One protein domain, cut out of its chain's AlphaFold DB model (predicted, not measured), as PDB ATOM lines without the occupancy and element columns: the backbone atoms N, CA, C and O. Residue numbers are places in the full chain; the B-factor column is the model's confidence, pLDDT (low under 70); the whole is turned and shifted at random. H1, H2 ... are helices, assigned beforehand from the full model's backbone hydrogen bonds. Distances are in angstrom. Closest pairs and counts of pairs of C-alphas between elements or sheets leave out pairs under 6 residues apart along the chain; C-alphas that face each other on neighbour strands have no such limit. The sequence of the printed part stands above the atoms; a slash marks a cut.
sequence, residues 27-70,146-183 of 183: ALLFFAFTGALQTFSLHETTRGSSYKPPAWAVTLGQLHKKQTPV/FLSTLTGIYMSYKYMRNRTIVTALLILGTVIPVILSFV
ATOM      1  N   ALA A  27     -40.745  77.183  12.982       96.56
ATOM      2  CA  ALA A  27     -39.606  78.064  13.223       96.56
ATOM      3  C   ALA A  27     -39.885  79.503  12.756       96.56
ATOM      4  O   ALA A  27     -39.525  80.444  13.459       96.56
ATOM      5  N   LEU A  28     -40.571  79.692  11.624       97.44
ATOM      6  CA  LEU A  28     -40.978  81.022  11.147       97.44
ATOM      7  C   LEU A  28     -41.986  81.692  12.089       97.44
ATOM      8  O   LEU A  28     -41.848  82.880  12.381       97.44
ATOM      9  N   LEU A  29     -42.962  80.939  12.611       97.75
ATOM     10  CA  LEU A  29     -43.909  81.439  13.613       97.75
ATOM     11  C   LEU A  29     -43.193  81.824  14.908       97.75
ATOM     12  O   LEU A  29     -43.432  82.911  15.436       97.75
ATOM     13  N   PHE A  30     -42.288  80.965  15.389       94.94
ATOM     14  CA  PHE A  30     -41.446  81.267  16.543       94.94
ATOM     15  C   PHE A  30     -40.627  82.536  16.303       94.94
ATOM     16  O   PHE A  30     -40.672  83.444  17.130       94.94
ATOM     17  N   PHE A  31     -39.919  82.632  15.176       94.88
ATOM     18  CA  PHE A  31     -39.057  83.762  14.835       94.88
ATOM     19  C   PHE A  31     -39.835  85.072  14.729       94.88
ATOM     20  O   PHE A  31     -39.416  86.067  15.312       94.88
ATOM     21  N   ALA A  32     -40.983  85.073  14.048       96.50
ATOM     22  CA  ALA A  32     -41.839  86.249  13.952       96.50
ATOM     23  C   ALA A  32     -42.320  86.681  15.346       96.50
ATOM     24  O   ALA A  32     -42.082  87.808  15.774       96.50
ATOM     25  N   PHE A  33     -42.916  85.764  16.110       94.88
ATOM     26  CA  PHE A  33     -43.456  86.086  17.429       94.88
ATOM     27  C   PHE A  33     -42.379  86.591  18.400       94.88
ATOM     28  O   PHE A  33     -42.512  87.657  19.004       94.88
ATOM     29  N   THR A  34     -41.279  85.852  18.529       92.38
ATOM     30  CA  THR A  34     -40.187  86.213  19.445       92.38
ATOM     31  C   THR A  34     -39.393  87.424  18.956       92.38
ATOM     32  O   THR A  34     -38.965  88.230  19.781       92.38
ATOM     33  N   GLY A  35     -39.282  87.631  17.642       90.25
ATOM     34  CA  GLY A  35     -38.711  88.838  17.045       90.25
ATOM     35  C   GLY A  35     -39.497  90.093  17.430       90.25
ATOM     36  O   GLY A  35     -38.900  91.060  17.903       90.25
ATOM     37  N   ALA A  36     -40.833  90.056  17.355       91.69
ATOM     38  CA  ALA A  36     -41.677  91.158  17.825       91.69
ATOM     39  C   ALA A  36     -41.469  91.451  19.322       91.69
ATOM     40  O   ALA A  36     -41.263  92.607  19.704       91.69
ATOM     41  N   LEU A  37     -41.444  90.417  20.175       89.38
ATOM     42  CA  LEU A  37     -41.167  90.586  21.611       89.38
ATOM     43  C   LEU A  37     -39.806  91.258  21.868       89.38
ATOM     44  O   LEU A  37     -39.658  92.025  22.827       89.38
ATOM     45  N   GLN A  38     -38.811  91.001  21.016       87.31
ATOM     46  CA  GLN A  38     -37.495  91.626  21.116       87.31
ATOM     47  C   GLN A  38     -37.476  93.077  20.641       87.31
ATOM     48  O   GLN A  38     -36.925  93.928  21.341       87.31
ATOM     49  N   THR A  39     -38.114  93.386  19.511       87.44
ATOM     50  CA  THR A  39     -38.183  94.752  18.963       87.44
ATOM     51  C   THR A  39     -38.778  95.748  19.966       87.44
ATOM     52  O   THR A  39     -38.320  96.893  20.066       87.44
ATOM     53  N   PHE A  40     -39.755  95.307  20.762       85.75
ATOM     54  CA  PHE A  40     -40.411  96.125  21.789       85.75
ATOM     55  C   PHE A  40     -39.839  95.949  23.200       85.75
ATOM     56  O   PHE A  40     -40.369  96.538  24.138       85.75
ATOM     57  N   SER A  41     -38.747  95.194  23.359       80.88
ATOM     58  CA  SER A  41     -38.109  94.937  24.659       80.88
ATOM     59  C   SER A  41     -39.070  94.356  25.708       80.88
ATOM     60  O   SER A  41     -38.853  94.527  26.900       80.88
ATOM     61  N   LEU A  42     -40.103  93.616  25.286       82.38
ATOM     62  CA  LEU A  42     -41.096  93.003  26.185       82.38
ATOM     63  C   LEU A  42     -40.506  91.871  27.046       82.38
ATOM     64  O   LEU A  42     -41.144  91.388  27.976       82.38
ATOM     65  N   HIS A  43     -39.274  91.460  26.747       76.38
ATOM     66  CA  HIS A  43     -38.499  90.469  27.487       76.38
ATOM     67  C   HIS A  43     -37.511  91.096  28.493       76.38
ATOM     68  O   HIS A  43     -36.822  90.359  29.192       76.38
ATOM     69  N   GLU A  44     -37.421  92.432  28.587       75.94
ATOM     70  CA  GLU A  44     -36.547  93.136  29.534       75.94
ATOM     71  C   GLU A  44     -37.314  94.197  30.339       75.94
ATOM     72  O   GLU A  44     -38.305  94.768  29.892       75.94
ATOM     73  N   THR A  45     -36.839  94.499  31.549       73.50
ATOM     74  CA  THR A  45     -37.352  95.626  32.338       73.50
ATOM     75  C   THR A  45     -36.771  96.932  31.793       73.50
ATOM     76  O   THR A  45     -35.555  97.147  31.861       73.50
ATOM     77  N   THR A  46     -37.609  97.833  31.289       71.44
ATOM     78  CA  THR A  46     -37.169  99.182  30.897       71.44
ATOM     79  C   THR A  46     -36.896 100.033  32.140       71.44
ATOM     80  O   THR A  46     -37.668 100.011  33.099       71.44
ATOM     81  N   ARG A  47     -35.804 100.808  32.133       55.44
ATOM     82  CA  ARG A  47     -35.410 101.683  33.252       55.44
ATOM     83  C   ARG A  47     -36.537 102.678  33.569       55.44
ATOM     84  O   ARG A  47     -36.902 103.471  32.709       55.44
ATOM     85  N   GLY A  48     -37.075 102.618  34.790       63.19
ATOM     86  CA  GLY A  48     -38.196 103.456  35.243       63.19
ATOM     87  C   GLY A  48     -39.593 102.852  35.042       63.19
ATOM     88  O   GLY A  48     -40.572 103.489  35.413       63.19
ATOM     89  N   SER A  49     -39.705 101.638  34.493       71.44
ATOM     90  CA  SER A  49     -40.977 100.915  34.396       71.44
ATOM     91  C   SER A  49     -41.128  99.906  35.534       71.44
ATOM     92  O   SER A  49     -40.212  99.135  35.810       71.44
ATOM     93  N   SER A  50     -42.315  99.858  36.145       78.00
ATOM     94  CA  SER A  50     -42.704  98.807  37.101       78.00
ATOM     95  C   SER A  50     -42.997  97.461  36.426       78.00
ATOM     96  O   SER A  50     -43.312  96.482  37.105       78.00
ATOM     97  N   TYR A  51     -42.926  97.400  35.092       77.19
ATOM     98  CA  TYR A  51     -43.160  96.184  34.327       77.19
ATOM     99  C   TYR A  51     -42.122  95.109  34.662       77.19
ATOM    100  O   TYR A  51     -40.918  95.312  34.495       77.19
ATOM    101  N   LYS A  52     -42.609  93.942  35.089       79.31
ATOM    102  CA  LYS A  52     -41.811  92.730  35.281       79.31
ATOM    103  C   LYS A  52     -42.127  91.770  34.132       79.31
ATOM    104  O   LYS A  52     -43.264  91.295  34.068       79.31
ATOM    105  N   PRO A  53     -41.176  91.494  33.222       81.06
ATOM    106  CA  PRO A  53     -41.424  90.577  32.124       81.06
ATOM    107  C   PRO A  53     -41.694  89.177  32.686       81.06
ATOM    108  O   PRO A  53     -41.001  88.740  33.613       81.06
ATOM    109  N   PRO A  54     -42.691  88.457  32.155       85.94
ATOM    110  CA  PRO A  54     -42.967  87.107  32.606       85.94
ATOM    111  C   PRO A  54     -41.818  86.169  32.210       85.94
ATOM    112  O   PRO A  54     -41.203  86.331  31.153       85.94
ATOM    113  N   ALA A  55     -41.537  85.158  33.038       84.00
ATOM    114  CA  ALA A  55     -40.379  84.272  32.867       84.00
ATOM    115  C   ALA A  55     -40.325  83.586  31.487       84.00
ATOM    116  O   ALA A  55     -39.246  83.419  30.913       84.00
ATOM    117  N   TRP A  56     -41.485  83.253  30.912       84.88
ATOM    118  CA  TRP A  56     -41.570  82.682  29.569       84.88
ATOM    119  C   TRP A  56     -41.062  83.657  28.494       84.88
ATOM    120  O   TRP A  56     -40.320  83.243  27.612       84.88
ATOM    121  N   ALA A  57     -41.371  84.957  28.586       81.75
ATOM    122  CA  ALA A  57     -40.948  85.950  27.594       81.75
ATOM    123  C   ALA A  57     -39.433  86.187  27.648       81.75
ATOM    124  O   ALA A  57     -38.787  86.310  26.607       81.75
ATOM    125  N   VAL A  58     -38.856  86.183  28.857       82.81
ATOM    126  CA  VAL A  58     -37.400  86.260  29.063       82.81
ATOM    127  C   VAL A  58     -36.706  85.048  28.438       82.81
ATOM    128  O   VAL A  58     -35.740  85.208  27.692       82.81
ATOM    129  N   THR A  59     -37.229  83.847  28.691       81.38
ATOM    130  CA  THR A  59     -36.676  82.586  28.174       81.38
ATOM    131  C   THR A  59     -36.754  82.524  26.650       81.38
ATOM    132  O   THR A  59     -35.762  82.219  25.992       81.38
ATOM    133  N   LEU A  60     -37.894  82.901  26.060       82.88
ATOM    134  CA  LEU A  60     -38.048  82.981  24.604       82.88
ATOM    135  C   LEU A  60     -37.095  84.007  23.971       82.88
ATOM    136  O   LEU A  60     -36.555  83.764  22.891       82.88
ATOM    137  N   GLY A  61     -36.850  85.135  24.646       80.69
ATOM    138  CA  GLY A  61     -35.864  86.126  24.221       80.69
ATOM    139  C   GLY A  61     -34.441  85.559  24.180       80.69
ATOM    140  O   GLY A  61     -33.731  85.753  23.191       80.69
ATOM    141  N   GLN A  62     -34.036  84.812  25.212       84.06
ATOM    142  CA  GLN A  62     -32.737  84.129  25.236       84.06
ATOM    143  C   GLN A  62     -32.641  83.051  24.158       84.06
ATOM    144  O   GLN A  62     -31.643  83.006  23.441       84.06
ATOM    145  N   LEU A  63     -33.693  82.257  23.965       84.25
ATOM    146  CA  LEU A  63     -33.707  81.222  22.938       84.25
ATOM    147  C   LEU A  63     -33.555  81.821  21.528       84.25
ATOM    148  O   LEU A  63     -32.739  81.342  20.749       84.25
ATOM    149  N   HIS A  64     -34.251  82.921  21.219       85.62
ATOM    150  CA  HIS A  64     -34.139  83.593  19.917       85.62
ATOM    151  C   HIS A  64     -32.794  84.313  19.717       85.62
ATOM    152  O   HIS A  64     -32.269  84.327  18.609       85.62
ATOM    153  N   LYS A  65     -32.220  84.940  20.756       86.12
ATOM    154  CA  LYS A  65     -30.985  85.741  20.615       86.12
ATOM    155  C   LYS A  65     -29.702  84.930  20.790       86.12
ATOM    156  O   LYS A  65     -28.686  85.228  20.168       86.12
ATOM    157  N   LYS A  66     -29.711  84.006  21.743       82.12
ATOM    158  CA  LYS A  66     -28.526  83.328  22.276       82.12
ATOM    159  C   LYS A  66     -28.592  81.815  22.133       82.12
ATOM    160  O   LYS A  66     -27.637  81.163  22.530       82.12
ATOM    161  N   GLN A  67     -29.682  81.277  21.578       86.69
ATOM    162  CA  GLN A  67     -29.867  79.838  21.372       86.69
ATOM    163  C   GLN A  67     -29.670  79.041  22.674       86.69
ATOM    164  O   GLN A  67     -29.253  77.890  22.648       86.69
ATOM    165  N   THR A  68     -29.965  79.662  23.823       77.06
ATOM    166  CA  THR A  68     -29.831  79.047  25.146       77.06
ATOM    167  C   THR A  68     -31.121  79.226  25.941       77.06
ATOM    168  O   THR A  68     -31.699  80.318  25.935       77.06
ATOM    169  N   PRO A  69     -31.582  78.179  26.644       74.00
ATOM    170  CA  PRO A  69     -32.696  78.294  27.576       74.00
ATOM    171  C   PRO A  69     -32.275  78.918  28.918       74.00
ATOM    172  O   PRO A  69     -33.132  79.264  29.730       74.00
ATOM    173  N   VAL A  70     -30.970  79.067  29.180       78.06
ATOM    174  CA  VAL A  70     -30.459  79.551  30.467       78.06
ATOM    175  C   VAL A  70     -30.588  81.069  30.542       78.06
ATOM    176  O   VAL A  70     -29.982  81.801  29.762       78.06
ATOM    177  N   PHE A 146     -45.938  86.410  10.149       98.25
ATOM    178  CA  PHE A 146     -46.779  85.557  10.984       98.25
ATOM    179  C   PHE A 146     -48.080  85.173  10.266       98.25
ATOM    180  O   PHE A 146     -48.385  83.988  10.123       98.25
ATOM    181  N   LEU A 147     -48.811  86.159   9.734       98.31
ATOM    182  CA  LEU A 147     -50.058  85.932   8.998       98.31
ATOM    183  C   LEU A 147     -49.837  85.152   7.696       98.31
ATOM    184  O   LEU A 147     -50.632  84.267   7.367       98.31
ATOM    185  N   SER A 148     -48.751  85.440   6.975       98.12
ATOM    186  CA  SER A 148     -48.367  84.698   5.771       98.12
ATOM    187  C   SER A 148     -48.116  83.224   6.088       98.12
ATOM    188  O   SER A 148     -48.661  82.347   5.418       98.12
ATOM    189  N   THR A 149     -47.388  82.941   7.171       98.19
ATOM    190  CA  THR A 149     -47.087  81.568   7.597       98.19
ATOM    191  C   THR A 149     -48.353  80.828   8.035       98.19
ATOM    192  O   THR A 149     -48.578  79.699   7.597       98.19
ATOM    193  N   LEU A 150     -49.236  81.465   8.819       98.25
ATOM    194  CA  LEU A 150     -50.530  80.878   9.202       98.25
ATOM    195  C   LEU A 150     -51.402  80.559   7.984       98.25
ATOM    196  O   LEU A 150     -51.983  79.476   7.897       98.25
ATOM    197  N   THR A 151     -51.461  81.478   7.019       97.81
ATOM    198  CA  THR A 151     -52.208  81.268   5.774       97.81
ATOM    199  C   THR A 151     -51.590  80.132   4.958       97.81
ATOM    200  O   THR A 151     -52.320  79.288   4.445       97.81
ATOM    201  N   GLY A 152     -50.260  80.042   4.885       96.62
ATOM    202  CA  GLY A 152     -49.549  78.940   4.236       96.62
ATOM    203  C   GLY A 152     -49.877  77.579   4.855       96.62
ATOM    204  O   GLY A 152     -50.216  76.640   4.130       96.62
ATOM    205  N   ILE A 153     -49.880  77.483   6.191       97.38
ATOM    206  CA  ILE A 153     -50.304  76.270   6.907       97.38
ATOM    207  C   ILE A 153     -51.768  75.946   6.578       97.38
ATOM    208  O   ILE A 153     -52.069  74.812   6.202       97.38
ATOM    209  N   TYR A 154     -52.676  76.922   6.644       97.19
ATOM    210  CA  TYR A 154     -54.086  76.714   6.297       97.19
ATOM    211  C   TYR A 154     -54.257  76.173   4.867       97.19
ATOM    212  O   TYR A 154     -54.925  75.156   4.657       97.19
ATOM    213  N   MET A 155     -53.606  76.802   3.885       95.56
ATOM    214  CA  MET A 155     -53.674  76.379   2.485       95.56
ATOM    215  C   MET A 155     -53.058  74.990   2.279       95.56
ATOM    216  O   MET A 155     -53.581  74.209   1.481       95.56
ATOM    217  N   SER A 156     -52.006  74.639   3.028       95.25
ATOM    218  CA  SER A 156     -51.411  73.300   2.976       95.25
ATOM    219  C   SER A 156     -52.411  72.216   3.397       95.25
ATOM    220  O   SER A 156     -52.607  71.254   2.660       95.25
ATOM    221  N   TYR A 157     -53.147  72.406   4.498       96.06
ATOM    222  CA  TYR A 157     -54.169  71.452   4.948       96.06
ATOM    223  C   TYR A 157     -55.401  71.403   4.041       96.06
ATOM    224  O   TYR A 157     -56.018  70.342   3.892       96.06
ATOM    225  N   LYS A 158     -55.777  72.542   3.452       94.06
ATOM    226  CA  LYS A 158     -56.951  72.647   2.581       94.06
ATOM    227  C   LYS A 158     -56.736  71.979   1.226       94.06
ATOM    228  O   LYS A 158     -57.636  71.289   0.752       94.06
ATOM    229  N   TYR A 159     -55.575  72.186   0.599       90.88
ATOM    230  CA  TYR A 159     -55.325  71.756  -0.781       90.88
ATOM    231  C   TYR A 159     -54.489  70.476  -0.909       90.88
ATOM    232  O   TYR A 159     -54.467  69.875  -1.986       90.88
ATOM    233  N   MET A 160     -53.814  70.015   0.150       89.06
ATOM    234  CA  MET A 160     -53.158  68.705   0.130       89.06
ATOM    235  C   MET A 160     -54.155  67.577   0.372       89.06
ATOM    236  O   MET A 160     -54.879  67.563   1.364       89.06
ATOM    237  N   ARG A 161     -54.120  66.562  -0.499       85.94
ATOM    238  CA  ARG A 161     -54.945  65.359  -0.331       85.94
ATOM    239  C   ARG A 161     -54.514  64.510   0.871       85.94
ATOM    240  O   ARG A 161     -55.366  63.924   1.526       85.94
ATOM    241  N   ASN A 162     -53.214  64.457   1.171       91.62
ATOM    242  CA  ASN A 162     -52.676  63.680   2.288       91.62
ATOM    243  C   ASN A 162     -52.319  64.592   3.472       91.62
ATOM    244  O   ASN A 162     -51.185  65.057   3.596       91.62
ATOM    245  N   ARG A 163     -53.302  64.845   4.344       93.56
ATOM    246  CA  ARG A 163     -53.127  65.688   5.539       93.56
ATOM    247  C   ARG A 163     -52.116  65.107   6.527       93.56
ATOM    248  O   ARG A 163     -51.445  65.874   7.204       93.56
ATOM    249  N   THR A 164     -51.940  63.785   6.547       95.56
ATOM    250  CA  THR A 164     -50.980  63.110   7.426       95.56
ATOM    251  C   THR A 164     -49.545  63.555   7.151       95.56
ATOM    252  O   THR A 164     -48.802  63.789   8.096       95.56
ATOM    253  N   ILE A 165     -49.162  63.747   5.881       95.50
ATOM    254  CA  ILE A 165     -47.822  64.259   5.531       95.50
ATOM    255  C   ILE A 165     -47.642  65.691   6.042       95.50
ATOM    256  O   ILE A 165     -46.604  66.011   6.611       95.50
ATOM    257  N   VAL A 166     -48.657  66.544   5.878       96.38
ATOM    258  CA  VAL A 166     -48.622  67.933   6.365       96.38
ATOM    259  C   VAL A 166     -48.453  67.963   7.887       96.38
ATOM    260  O   VAL A 166     -47.588  68.670   8.398       96.38
ATOM    261  N   THR A 167     -49.229  67.154   8.613       96.94
ATOM    262  CA  THR A 167     -49.118  67.036  10.073       96.94
ATOM    263  C   THR A 167     -47.761  66.483  10.497       96.94
ATOM    264  O   THR A 167     -47.139  67.046  11.393       96.94
ATOM    265  N   ALA A 168     -47.266  65.434   9.837       97.56
ATOM    266  CA  ALA A 168     -45.959  64.856  10.134       97.56
ATOM    267  C   ALA A 168     -44.828  65.875   9.935       97.56
ATOM    268  O   ALA A 168     -43.960  65.988  10.795       97.56
ATOM    269  N   LEU A 169     -44.861  66.660   8.852       97.69
ATOM    270  CA  LEU A 169     -43.870  67.709   8.594       97.69
ATOM    271  C   LEU A 169     -43.922  68.832   9.634       97.69
ATOM    272  O   LEU A 169     -42.865  69.286  10.063       97.69
ATOM    273  N   LEU A 170     -45.115  69.253  10.071       97.25
ATOM    274  CA  LEU A 170     -45.248  70.238  11.151       97.25
ATOM    275  C   LEU A 170     -44.682  69.715  12.468       97.25
ATOM    276  O   LEU A 170     -43.906  70.414  13.112       97.25
ATOM    277  N   ILE A 171     -45.037  68.481  12.846       98.19
ATOM    278  CA  ILE A 171     -44.515  67.844  14.060       98.19
ATOM    279  C   ILE A 171     -42.994  67.761  13.979       98.19
ATOM    280  O   ILE A 171     -42.312  68.174  14.910       98.19
ATOM    281  N   LEU A 172     -42.452  67.285  12.857       98.19
ATOM    282  CA  LEU A 172     -41.013  67.150  12.668       98.19
ATOM    283  C   LEU A 172     -40.301  68.510  12.741       98.19
ATOM    284  O   LEU A 172     -39.272  68.630  13.405       98.19
ATOM    285  N   GLY A 173     -40.885  69.542  12.128       96.88
ATOM    286  CA  GLY A 173     -40.399  70.919  12.173       96.88
ATOM    287  C   GLY A 173     -40.390  71.537  13.574       96.88
ATOM    288  O   GLY A 173     -39.574  72.412  13.852       96.88
ATOM    289  N   THR A 174     -41.262  71.081  14.476       97.12
ATOM    290  CA  THR A 174     -41.260  71.485  15.891       97.12
ATOM    291  C   THR A 174     -40.313  70.632  16.734       97.12
ATOM    292  O   THR A 174     -39.562  71.164  17.546       97.12
ATOM    293  N   VAL A 175     -40.339  69.311  16.557       97.56
ATOM    294  CA  VAL A 175     -39.635  68.357  17.422       97.56
ATOM    295  C   VAL A 175     -38.129  68.375  17.179       97.56
ATOM    296  O   VAL A 175     -37.377  68.356  18.149       97.56
ATOM    297  N   ILE A 176     -37.669  68.460  15.922       96.31
ATOM    298  CA  ILE A 176     -36.229  68.454  15.616       96.31
ATOM    299  C   ILE A 176     -35.495  69.597  16.340       96.31
ATOM    300  O   ILE A 176     -34.557  69.297  17.078       96.31
ATOM    301  N   PRO A 177     -35.893  70.882  16.209       91.50
ATOM    302  CA  PRO A 177     -35.202  71.967  16.906       91.50
ATOM    303  C   PRO A 177     -35.236  71.827  18.429       91.50
ATOM    304  O   PRO A 177     -34.259  72.153  19.094       91.50
ATOM    305  N   VAL A 178     -36.346  71.322  18.981       91.44
ATOM    306  CA  VAL A 178     -36.478  71.091  20.425       91.44
ATOM    307  C   VAL A 178     -35.477  70.041  20.889       91.44
ATOM    308  O   VAL A 178     -34.746  70.299  21.839       91.44
ATOM    309  N   ILE A 179     -35.377  68.900  20.203       94.06
ATOM    310  CA  ILE A 179     -34.401  67.852  20.536       94.06
ATOM    311  C   ILE A 179     -32.971  68.391  20.435       94.06
ATOM    312  O   ILE A 179     -32.178  68.188  21.349       94.06
ATOM    313  N   LEU A 180     -32.656  69.119  19.360       89.81
ATOM    314  CA  LEU A 180     -31.322  69.690  19.154       89.81
ATOM    315  C   LEU A 180     -30.936  70.724  20.216       89.81
ATOM    316  O   LEU A 180     -29.752  70.941  20.426       89.81
ATOM    317  N   SER A 181     -31.896  71.345  20.905       85.62
ATOM    318  CA  SER A 181     -31.596  72.296  21.985       85.62
ATOM    319  C   SER A 181     -31.059  71.647  23.270       85.62
ATOM    320  O   SER A 181     -30.602  72.364  24.158       85.62
ATOM    321  N   PHE A 182     -31.122  70.314  23.376       85.50
ATOM    322  CA  PHE A 182     -30.624  69.544  24.522       85.50
ATOM    323  C   PHE A 182     -29.249  68.900  24.291       85.50
ATOM    324  O   PHE A 182     -28.734  68.259  25.209       85.50
ATOM    325  N   VAL A 183     -28.685  69.036  23.087       86.12
ATOM    326  CA  VAL A 183     -27.364  68.511  22.703       86.12
ATOM    327  C   VAL A 183     -26.348  69.643  22.728       86.12
ATOM    328  O   VAL A 183     -25.251  69.419  23.281       86.12
TER     329      VAL A 183
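This is residues 27 to 70 and 146 to 183 of the 183 residues of an uncharacterized protein of Edaphobacter modestus (UniProt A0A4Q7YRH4). A loose, flat frame of four helices: H1 and H3 overlap only near their first residues and run off opposite ways along the long axis, H4 folds back from the end of H3 as a V, and H2 packs crosswise on H1. The loop of residues 40 to 54 reaches out at one end of the length, and the H3 to H4 corner makes the other, where residues 158 to 164 stick out. The printed part has 82 residues with four named helices, H1 to H4 in order, and no named strand: the class is all helix. It is loose, with a radius of gyration of the C-alphas of 16.2 A and spans of 55 by 31 by 16 A.

H1, residues 27 to 39, begins at C-alpha 27 (-39.606, 78.064, 13.223) and is 17.7 A long. H2 is residues 55 to 66, 15.9 A. H3, residues 146 to 159, begins at C-alpha 146 (-46.779, 85.557, 10.984) and is 20.0 A long. H4, residues 163 to 180, is the longest at 26.0 A and ends at C-alpha 180 (-31.322, 69.690, 19.154).

H1 and H2 touch, about perpendicular at 75 degrees; their closest C-alphas, of Thr 34 and Gly 61, are 6.4 A apart. Residues 28 to 33 of H1 touch residues 146 to 150 of H3, at a shallow tilt of 17 degrees, opposite ways; the closest C-alphas are those of Leu 29 and Phe 146, 5.7 A. H3 and H4 only just touch, with 3 pairs of C-alphas within 8 A, and only at the corner, where Tyr 157 and Arg 163 have the closest C-alphas, 5.9 A; their tilt is steep, 40 degrees, opposite ways. H1 and H4 are close but not clearly touching, with the C-alphas of Ala 27 and Gly 173 closest at 7.3 A. H2 is apart from H3 and H4. Each O i to N i+4 pair is within hydrogen-bond range in H1, H2 and H3, and 12 of 14 are in H4.

The C-alphas farthest apart, of Gly 48 and Arg 161, are 54.7 A apart. Residues 71 to 145 are not printed, and C-alphas 70 and 146 are 26.1 A apart across the cut. The link H1 to H2 is long and H3 to H4 is tight. Residues 47 to 48 are under 70 in pLDDT; the mean of the printed part is 88.6.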